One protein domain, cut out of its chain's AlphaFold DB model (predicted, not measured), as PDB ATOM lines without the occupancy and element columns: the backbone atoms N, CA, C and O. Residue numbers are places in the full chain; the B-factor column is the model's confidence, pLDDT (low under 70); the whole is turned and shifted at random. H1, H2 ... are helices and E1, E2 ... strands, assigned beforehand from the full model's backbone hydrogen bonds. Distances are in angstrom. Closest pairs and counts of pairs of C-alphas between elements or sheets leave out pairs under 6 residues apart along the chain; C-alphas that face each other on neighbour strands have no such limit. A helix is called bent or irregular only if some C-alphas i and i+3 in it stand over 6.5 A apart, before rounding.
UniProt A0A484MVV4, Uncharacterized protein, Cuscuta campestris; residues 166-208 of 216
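This is residues 166 to 208 of the 216 residues of an uncharacterized protein of Cuscuta campestris (UniProt A0A484MVV4). A two-stranded antiparallel hairpin, E1 and E2, stands in the middle of a flat, loose domain, with the short helix H1 to one side and the longer helix H2 to the other. The printed part has 43 residues, in the order H1, E1, E2, H2, of mixed class. The radius of gyration of the C-alphas is 11.5 A, and the spans are 34 by 29 by 7 A.

E1 is residues 174 to 178, 12.7 A long, and E2 residues 187 to 191, 12.8 A. H2, residues 193 to 204, is 16.8 A long and ends at C-alpha 204 (-16.118, -39.219, -15.537). H1, residues 166 to 170, begins at C-alpha 166 (-14.507, -36.778, -40.057).

E1 and E2 are antiparallel at 150 degrees; N 176 and O 189 are 2.8 A apart, within hydrogen-bond range. The closest C-alphas of E1 and H2, Lys 174 and Lys 193, are 6.8 A apart; those of H1 and E2, Val 169 and Ser 190, 7.1 A. H1 and H2 are apart. H2 is irregular, C-alphas 194 and 197 being 7.5 A apart. The O i to N i+4 pair of H1 is within hydrogen-bond range, as are 6 of 8 in H2.

The farthest C-alphas, Glu 167 and Val 208, are 35.9 A apart. The printed part has no cut and no long link. Residues 166 to 174 and 205 to 208 have pLDDT under 70.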
ATOM      1  N   ARG A 166     -13.354 -36.137 -40.699       67.19
ATOM      2  CA  ARG A 166     -14.507 -36.778 -40.057       67.19
ATOM      3  C   ARG A 166     -14.550 -38.280 -40.345       67.19
ATOM      4  O   ARG A 166     -14.951 -39.058 -39.489       67.19
ATOM      5  N   GLU A 167     -14.153 -38.681 -41.541       64.75
ATOM      6  CA  GLU A 167     -14.139 -40.060 -42.014       64.75
ATOM      7  C   GLU A 167     -13.032 -40.865 -41.326       64.75
ATOM      8  O   GLU A 167     -13.291 -41.966 -40.845       64.75
ATOM      9  N   THR A 168     -11.829 -40.298 -41.187       65.50
ATOM     10  CA  THR A 168     -10.718 -40.948 -40.476       65.50
ATOM     11  C   THR A 168     -11.016 -41.087 -38.985       65.50
ATOM     12  O   THR A 168     -10.792 -42.148 -38.412       65.50
ATOM     13  N   VAL A 169     -11.612 -40.066 -38.365       64.75
ATOM     14  CA  VAL A 169     -12.030 -40.124 -36.954       64.75
ATOM     15  C   VAL A 169     -13.141 -41.160 -36.751       64.75
ATOM     16  O   VAL A 169     -13.109 -41.899 -35.778       64.75
ATOM     17  N   LYS A 170     -14.079 -41.298 -37.695       60.44
ATOM     18  CA  LYS A 170     -15.102 -42.359 -37.662       60.44
ATOM     19  C   LYS A 170     -14.548 -43.774 -37.805       60.44
ATOM     20  O   LYS A 170     -15.204 -44.708 -37.365       60.44
ATOM     21  N   SER A 171     -13.396 -43.933 -38.457       58.28
ATOM     22  CA  SER A 171     -12.718 -45.230 -38.558       58.28
ATOM     23  C   SER A 171     -11.968 -45.617 -37.280       58.28
ATOM     24  O   SER A 171     -11.502 -46.748 -37.172       58.28
ATOM     25  N   MET A 172     -11.851 -44.698 -36.313       65.38
ATOM     26  CA  MET A 172     -11.298 -45.010 -35.001       65.38
ATOM     27  C   MET A 172     -12.342 -45.720 -34.145       65.38
ATOM     28  O   MET A 172     -13.526 -45.398 -34.183       65.38
ATOM     29  N   GLU A 173     -11.872 -46.698 -33.377       64.69
ATOM     30  CA  GLU A 173     -12.716 -47.674 -32.685       64.69
ATOM     31  C   GLU A 173     -13.665 -47.029 -31.667       64.69
ATOM     32  O   GLU A 173     -14.797 -47.486 -31.506       64.69
ATOM     33  N   LYS A 174     -13.248 -45.921 -31.036       68.88
ATOM     34  CA  LYS A 174     -14.109 -45.147 -30.145       68.88
ATOM     35  C   LYS A 174     -13.823 -43.650 -30.215       68.88
ATOM     36  O   LYS A 174     -12.670 -43.221 -30.166       68.88
ATOM     37  N   VAL A 175     -14.894 -42.858 -30.303       71.56
ATOM     38  CA  VAL A 175     -14.856 -41.389 -30.317       71.56
ATOM     39  C   VAL A 175     -15.856 -40.854 -29.297       71.56
ATOM     40  O   VAL A 175     -17.051 -41.132 -29.400       71.56
ATOM     41  N   THR A 176     -15.376 -40.059 -28.346       76.69
ATOM     42  CA  THR A 176     -16.178 -39.457 -27.275       76.69
ATOM     43  C   THR A 176     -16.117 -37.938 -27.383       76.69
ATOM     44  O   THR A 176     -15.051 -37.370 -27.612       76.69
ATOM     45  N   LEU A 177     -17.257 -37.266 -27.223       78.81
ATOM     46  CA  LEU A 177     -17.308 -35.808 -27.135       78.81
ATOM     47  C   LEU A 177     -17.100 -35.385 -25.678       78.81
ATOM     48  O   LEU A 177     -17.825 -35.843 -24.801       78.81
ATOM     49  N   VAL A 178     -16.131 -34.509 -25.434       80.62
ATOM     50  CA  VAL A 178     -15.744 -34.045 -24.100       80.62
ATOM     51  C   VAL A 178     -15.759 -32.529 -24.060       80.62
ATOM     52  O   VAL A 178     -15.235 -31.863 -24.951       80.62
ATOM     53  N   GLN A 179     -16.344 -31.974 -23.005       79.31
ATOM     54  CA  GLN A 179     -16.281 -30.549 -22.717       79.31
ATOM     55  C   GLN A 179     -15.216 -30.328 -21.643       79.31
ATOM     56  O   GLN A 179     -15.420 -30.694 -20.491       79.31
ATOM     57  N   PHE A 180     -14.077 -29.754 -22.025       76.88
ATOM     58  CA  PHE A 180     -13.064 -29.353 -21.053       76.88
ATOM     59  C   PHE A 180     -13.501 -28.075 -20.333       76.88
ATOM     60  O   PHE A 180     -14.072 -27.173 -20.962       76.88
ATOM     61  N   GLU A 181     -13.215 -28.000 -19.033       74.00
ATOM     62  CA  GLU A 181     -13.314 -26.754 -18.272       74.00
ATOM     63  C   GLU A 181     -12.466 -25.678 -18.968       74.00
ATOM     64  O   GLU A 181     -11.396 -25.965 -19.505       74.00
ATOM     65  N   ASP A 182     -13.005 -24.464 -19.060       73.75
ATOM     66  CA  ASP A 182     -12.429 -23.316 -19.777       73.75
ATOM     67  C   ASP A 182     -12.337 -23.423 -21.317       73.75
ATOM     68  O   ASP A 182     -11.911 -22.473 -21.980       73.75
ATOM     69  N   SER A 183     -12.803 -24.515 -21.939       74.31
ATOM     70  CA  SER A 183     -12.895 -24.595 -23.405       74.31
ATOM     71  C   SER A 183     -14.190 -23.979 -23.942       74.31
ATOM     72  O   SER A 183     -15.294 -24.306 -23.514       74.31
ATOM     73  N   LYS A 184     -14.086 -23.148 -24.986       80.44
ATOM     74  CA  LYS A 184     -15.254 -22.595 -25.697       80.44
ATOM     75  C   LYS A 184     -16.015 -23.641 -26.524       80.44
ATOM     76  O   LYS A 184     -17.204 -23.463 -26.786       80.44
ATOM     77  N   TYR A 185     -15.333 -24.691 -26.980       76.19
ATOM     78  CA  TYR A 185     -15.905 -25.704 -27.867       76.19
ATOM     79  C   TYR A 185     -15.626 -27.112 -27.333       76.19
ATOM     80  O   TYR A 185     -14.526 -27.362 -26.831       76.19
ATOM     81  N   PRO A 186     -16.578 -28.046 -27.466       76.69
ATOM     82  CA  PRO A 186     -16.345 -29.422 -27.072       76.69
ATOM     83  C   PRO A 186     -15.308 -30.067 -28.002       76.69
ATOM     84  O   PRO A 186     -15.266 -29.795 -29.206       76.69
ATOM     85  N   ALA A 187     -14.464 -30.920 -27.436       78.56
ATOM     86  CA  ALA A 187     -13.416 -31.647 -28.130       78.56
ATOM     87  C   ALA A 187     -13.844 -33.095 -28.388       78.56
ATOM     88  O   ALA A 187     -14.472 -33.731 -27.546       78.56
ATOM     89  N   PHE A 188     -13.476 -33.638 -29.546       76.62
ATOM     90  CA  PHE A 188     -13.620 -35.066 -29.819       76.62
ATOM     91  C   PHE A 188     -12.340 -35.783 -29.397       76.62
ATOM     92  O   PHE A 188     -11.262 -35.470 -29.902       76.62
ATOM     93  N   ILE A 189     -12.465 -36.748 -28.491       78.62
ATOM     94  CA  ILE A 189     -11.375 -37.619 -28.065       78.62
ATOM     95  C   ILE A 189     -11.557 -38.969 -28.736       78.62
ATOM     96  O   ILE A 189     -12.591 -39.616 -28.584       78.62
ATOM     97  N   SER A 190     -10.537 -39.397 -29.466       76.06
ATOM     98  CA  SER A 190     -10.454 -40.735 -30.036       76.06
ATOM     99  C   SER A 190      -9.366 -41.525 -29.319       76.06
ATOM    100  O   SER A 190      -8.225 -41.062 -29.259       76.06
ATOM    101  N   CYS A 191      -9.697 -42.705 -28.803       72.50
ATOM    102  CA  CYS A 191      -8.759 -43.580 -28.094       72.50
ATOM    103  C   CYS A 191      -8.836 -45.014 -28.631       72.50
ATOM    104  O   CYS A 191      -9.780 -45.374 -29.341       72.50
ATOM    105  N   SER A 192      -7.805 -45.810 -28.340       72.06
ATOM    106  CA  SER A 192      -7.834 -47.245 -28.616       72.06
ATOM    107  C   SER A 192      -8.812 -47.932 -27.658       72.06
ATOM    108  O   SER A 192      -9.042 -47.443 -26.552       72.06
ATOM    109  N   LYS A 193      -9.356 -49.091 -28.038       71.75
ATOM    110  CA  LYS A 193     -10.208 -49.875 -27.133       71.75
ATOM    111  C   LYS A 193      -9.481 -50.370 -25.882       71.75
ATOM    112  O   LYS A 193     -10.117 -50.587 -24.857       71.75
ATOM    113  N   VAL A 194      -8.158 -50.521 -25.942       71.81
ATOM    114  CA  VAL A 194      -7.344 -50.925 -24.784       71.81
ATOM    115  C   VAL A 194      -7.332 -49.829 -23.716       71.81
ATOM    116  O   VAL A 194      -7.358 -50.129 -22.527       71.81
ATOM    117  N   ASP A 195      -7.372 -48.567 -24.143       75.12
ATOM    118  CA  ASP A 195      -7.323 -47.401 -23.256       75.12
ATOM    119  C   ASP A 195      -8.721 -46.867 -22.905       75.12
ATOM    120  O   ASP A 195      -8.853 -45.867 -22.204       75.12
ATOM    121  N   GLU A 196      -9.779 -47.510 -23.401       79.19
ATOM    122  CA  GLU A 196     -11.157 -47.032 -23.298       79.19
ATOM    123  C   GLU A 196     -11.611 -46.841 -21.850       79.19
ATOM    124  O   GLU A 196     -12.183 -45.799 -21.530       79.19
ATOM    125  N   SER A 197     -11.386 -47.842 -20.993       75.44
ATOM    126  CA  SER A 197     -11.804 -47.794 -19.588       75.44
ATOM    127  C   SER A 197     -11.065 -46.695 -18.838       75.44
ATOM    128  O   SER A 197     -11.685 -45.926 -18.116       75.44
ATOM    129  N   LEU A 198      -9.763 -46.574 -19.091       80.94
ATOM    130  CA  LEU A 198      -8.892 -45.583 -18.475       80.94
ATOM    131  C   LEU A 198      -9.284 -44.156 -18.879       80.94
ATOM    132  O   LEU A 198      -9.368 -43.259 -18.042       80.94
ATOM    133  N   VAL A 199      -9.545 -43.940 -20.172       79.06
ATOM    134  CA  VAL A 199      -9.999 -42.647 -20.691       79.06
ATOM    135  C   VAL A 199     -11.398 -42.328 -20.169       79.06
ATOM    136  O   VAL A 199     -11.650 -41.187 -19.797       79.06
ATOM    137  N   ALA A 200     -12.303 -43.307 -20.102       79.69
ATOM    138  CA  ALA A 200     -13.642 -43.101 -19.559       79.69
ATOM    139  C   ALA A 200     -13.608 -42.723 -18.070       79.69
ATOM    140  O   ALA A 200     -14.193 -41.707 -17.717       79.69
ATOM    141  N   GLU A 201     -12.879 -43.475 -17.241       83.44
ATOM    142  CA  GLU A 201     -12.698 -43.218 -15.802       83.44
ATOM    143  C   GLU A 201     -12.124 -41.819 -15.550       83.44
ATOM    144  O   GLU A 201     -12.616 -41.064 -14.711       83.44
ATOM    145  N   PHE A 202     -11.119 -41.428 -16.339       78.94
ATOM    146  CA  PHE A 202     -10.527 -40.100 -16.236       78.94
ATOM    147  C   PHE A 202     -11.522 -38.978 -16.574       78.94
ATOM    148  O   PHE A 202     -11.515 -37.928 -15.935       78.94
ATOM    149  N   LEU A 203     -12.370 -39.190 -17.581       77.38
ATOM    150  CA  LEU A 203     -13.347 -38.201 -18.034       77.38
ATOM    151  C   LEU A 203     -14.584 -38.111 -17.133       77.38
ATOM    152  O   LEU A 203     -15.198 -37.048 -17.076       77.38
ATOM    153  N   THR A 204     -14.972 -39.200 -16.461       74.00
ATOM    154  CA  THR A 204     -16.118 -39.219 -15.537       74.00
ATOM    155  C   THR A 204     -15.758 -38.751 -14.131       74.00
ATOM    156  O   THR A 204     -16.651 -38.334 -13.397       74.00
ATOM    157  N   GLY A 205     -14.475 -38.769 -13.755       62.78
ATOM    158  CA  GLY A 205     -14.013 -38.249 -12.467       62.78
ATOM    159  C   GLY A 205     -14.472 -39.066 -11.253       62.78
ATOM    160  O   GLY A 205     -14.380 -38.571 -10.128       62.78
ATOM    161  N   GLU A 206     -14.953 -40.298 -11.446       44.88
ATOM    162  CA  GLU A 206     -15.271 -41.205 -10.339       44.88
ATOM    163  C   GLU A 206     -13.968 -41.674  -9.684       44.88
ATOM    164  O   GLU A 206     -13.323 -42.623 -10.121       44.88
ATOM    165  N   GLN A 207     -13.571 -41.009  -8.596       39.59
ATOM    166  CA  GLN A 207     -12.730 -41.672  -7.610       39.59
ATOM    167  C   GLN A 207     -13.540 -42.832  -7.038       39.59
ATOM    168  O   GLN A 207     -14.570 -42.616  -6.401       39.59
ATOM    169  N   VAL A 208     -13.072 -44.059  -7.254       39.81
ATOM    170  CA  VAL A 208     -13.538 -45.211  -6.486       39.81
ATOM    171  C   VAL A 208     -13.143 -44.961  -5.029       39.81
ATOM    172  O   VAL A 208     -12.008 -45.215  -4.628       39.81
TER     173      VAL A 208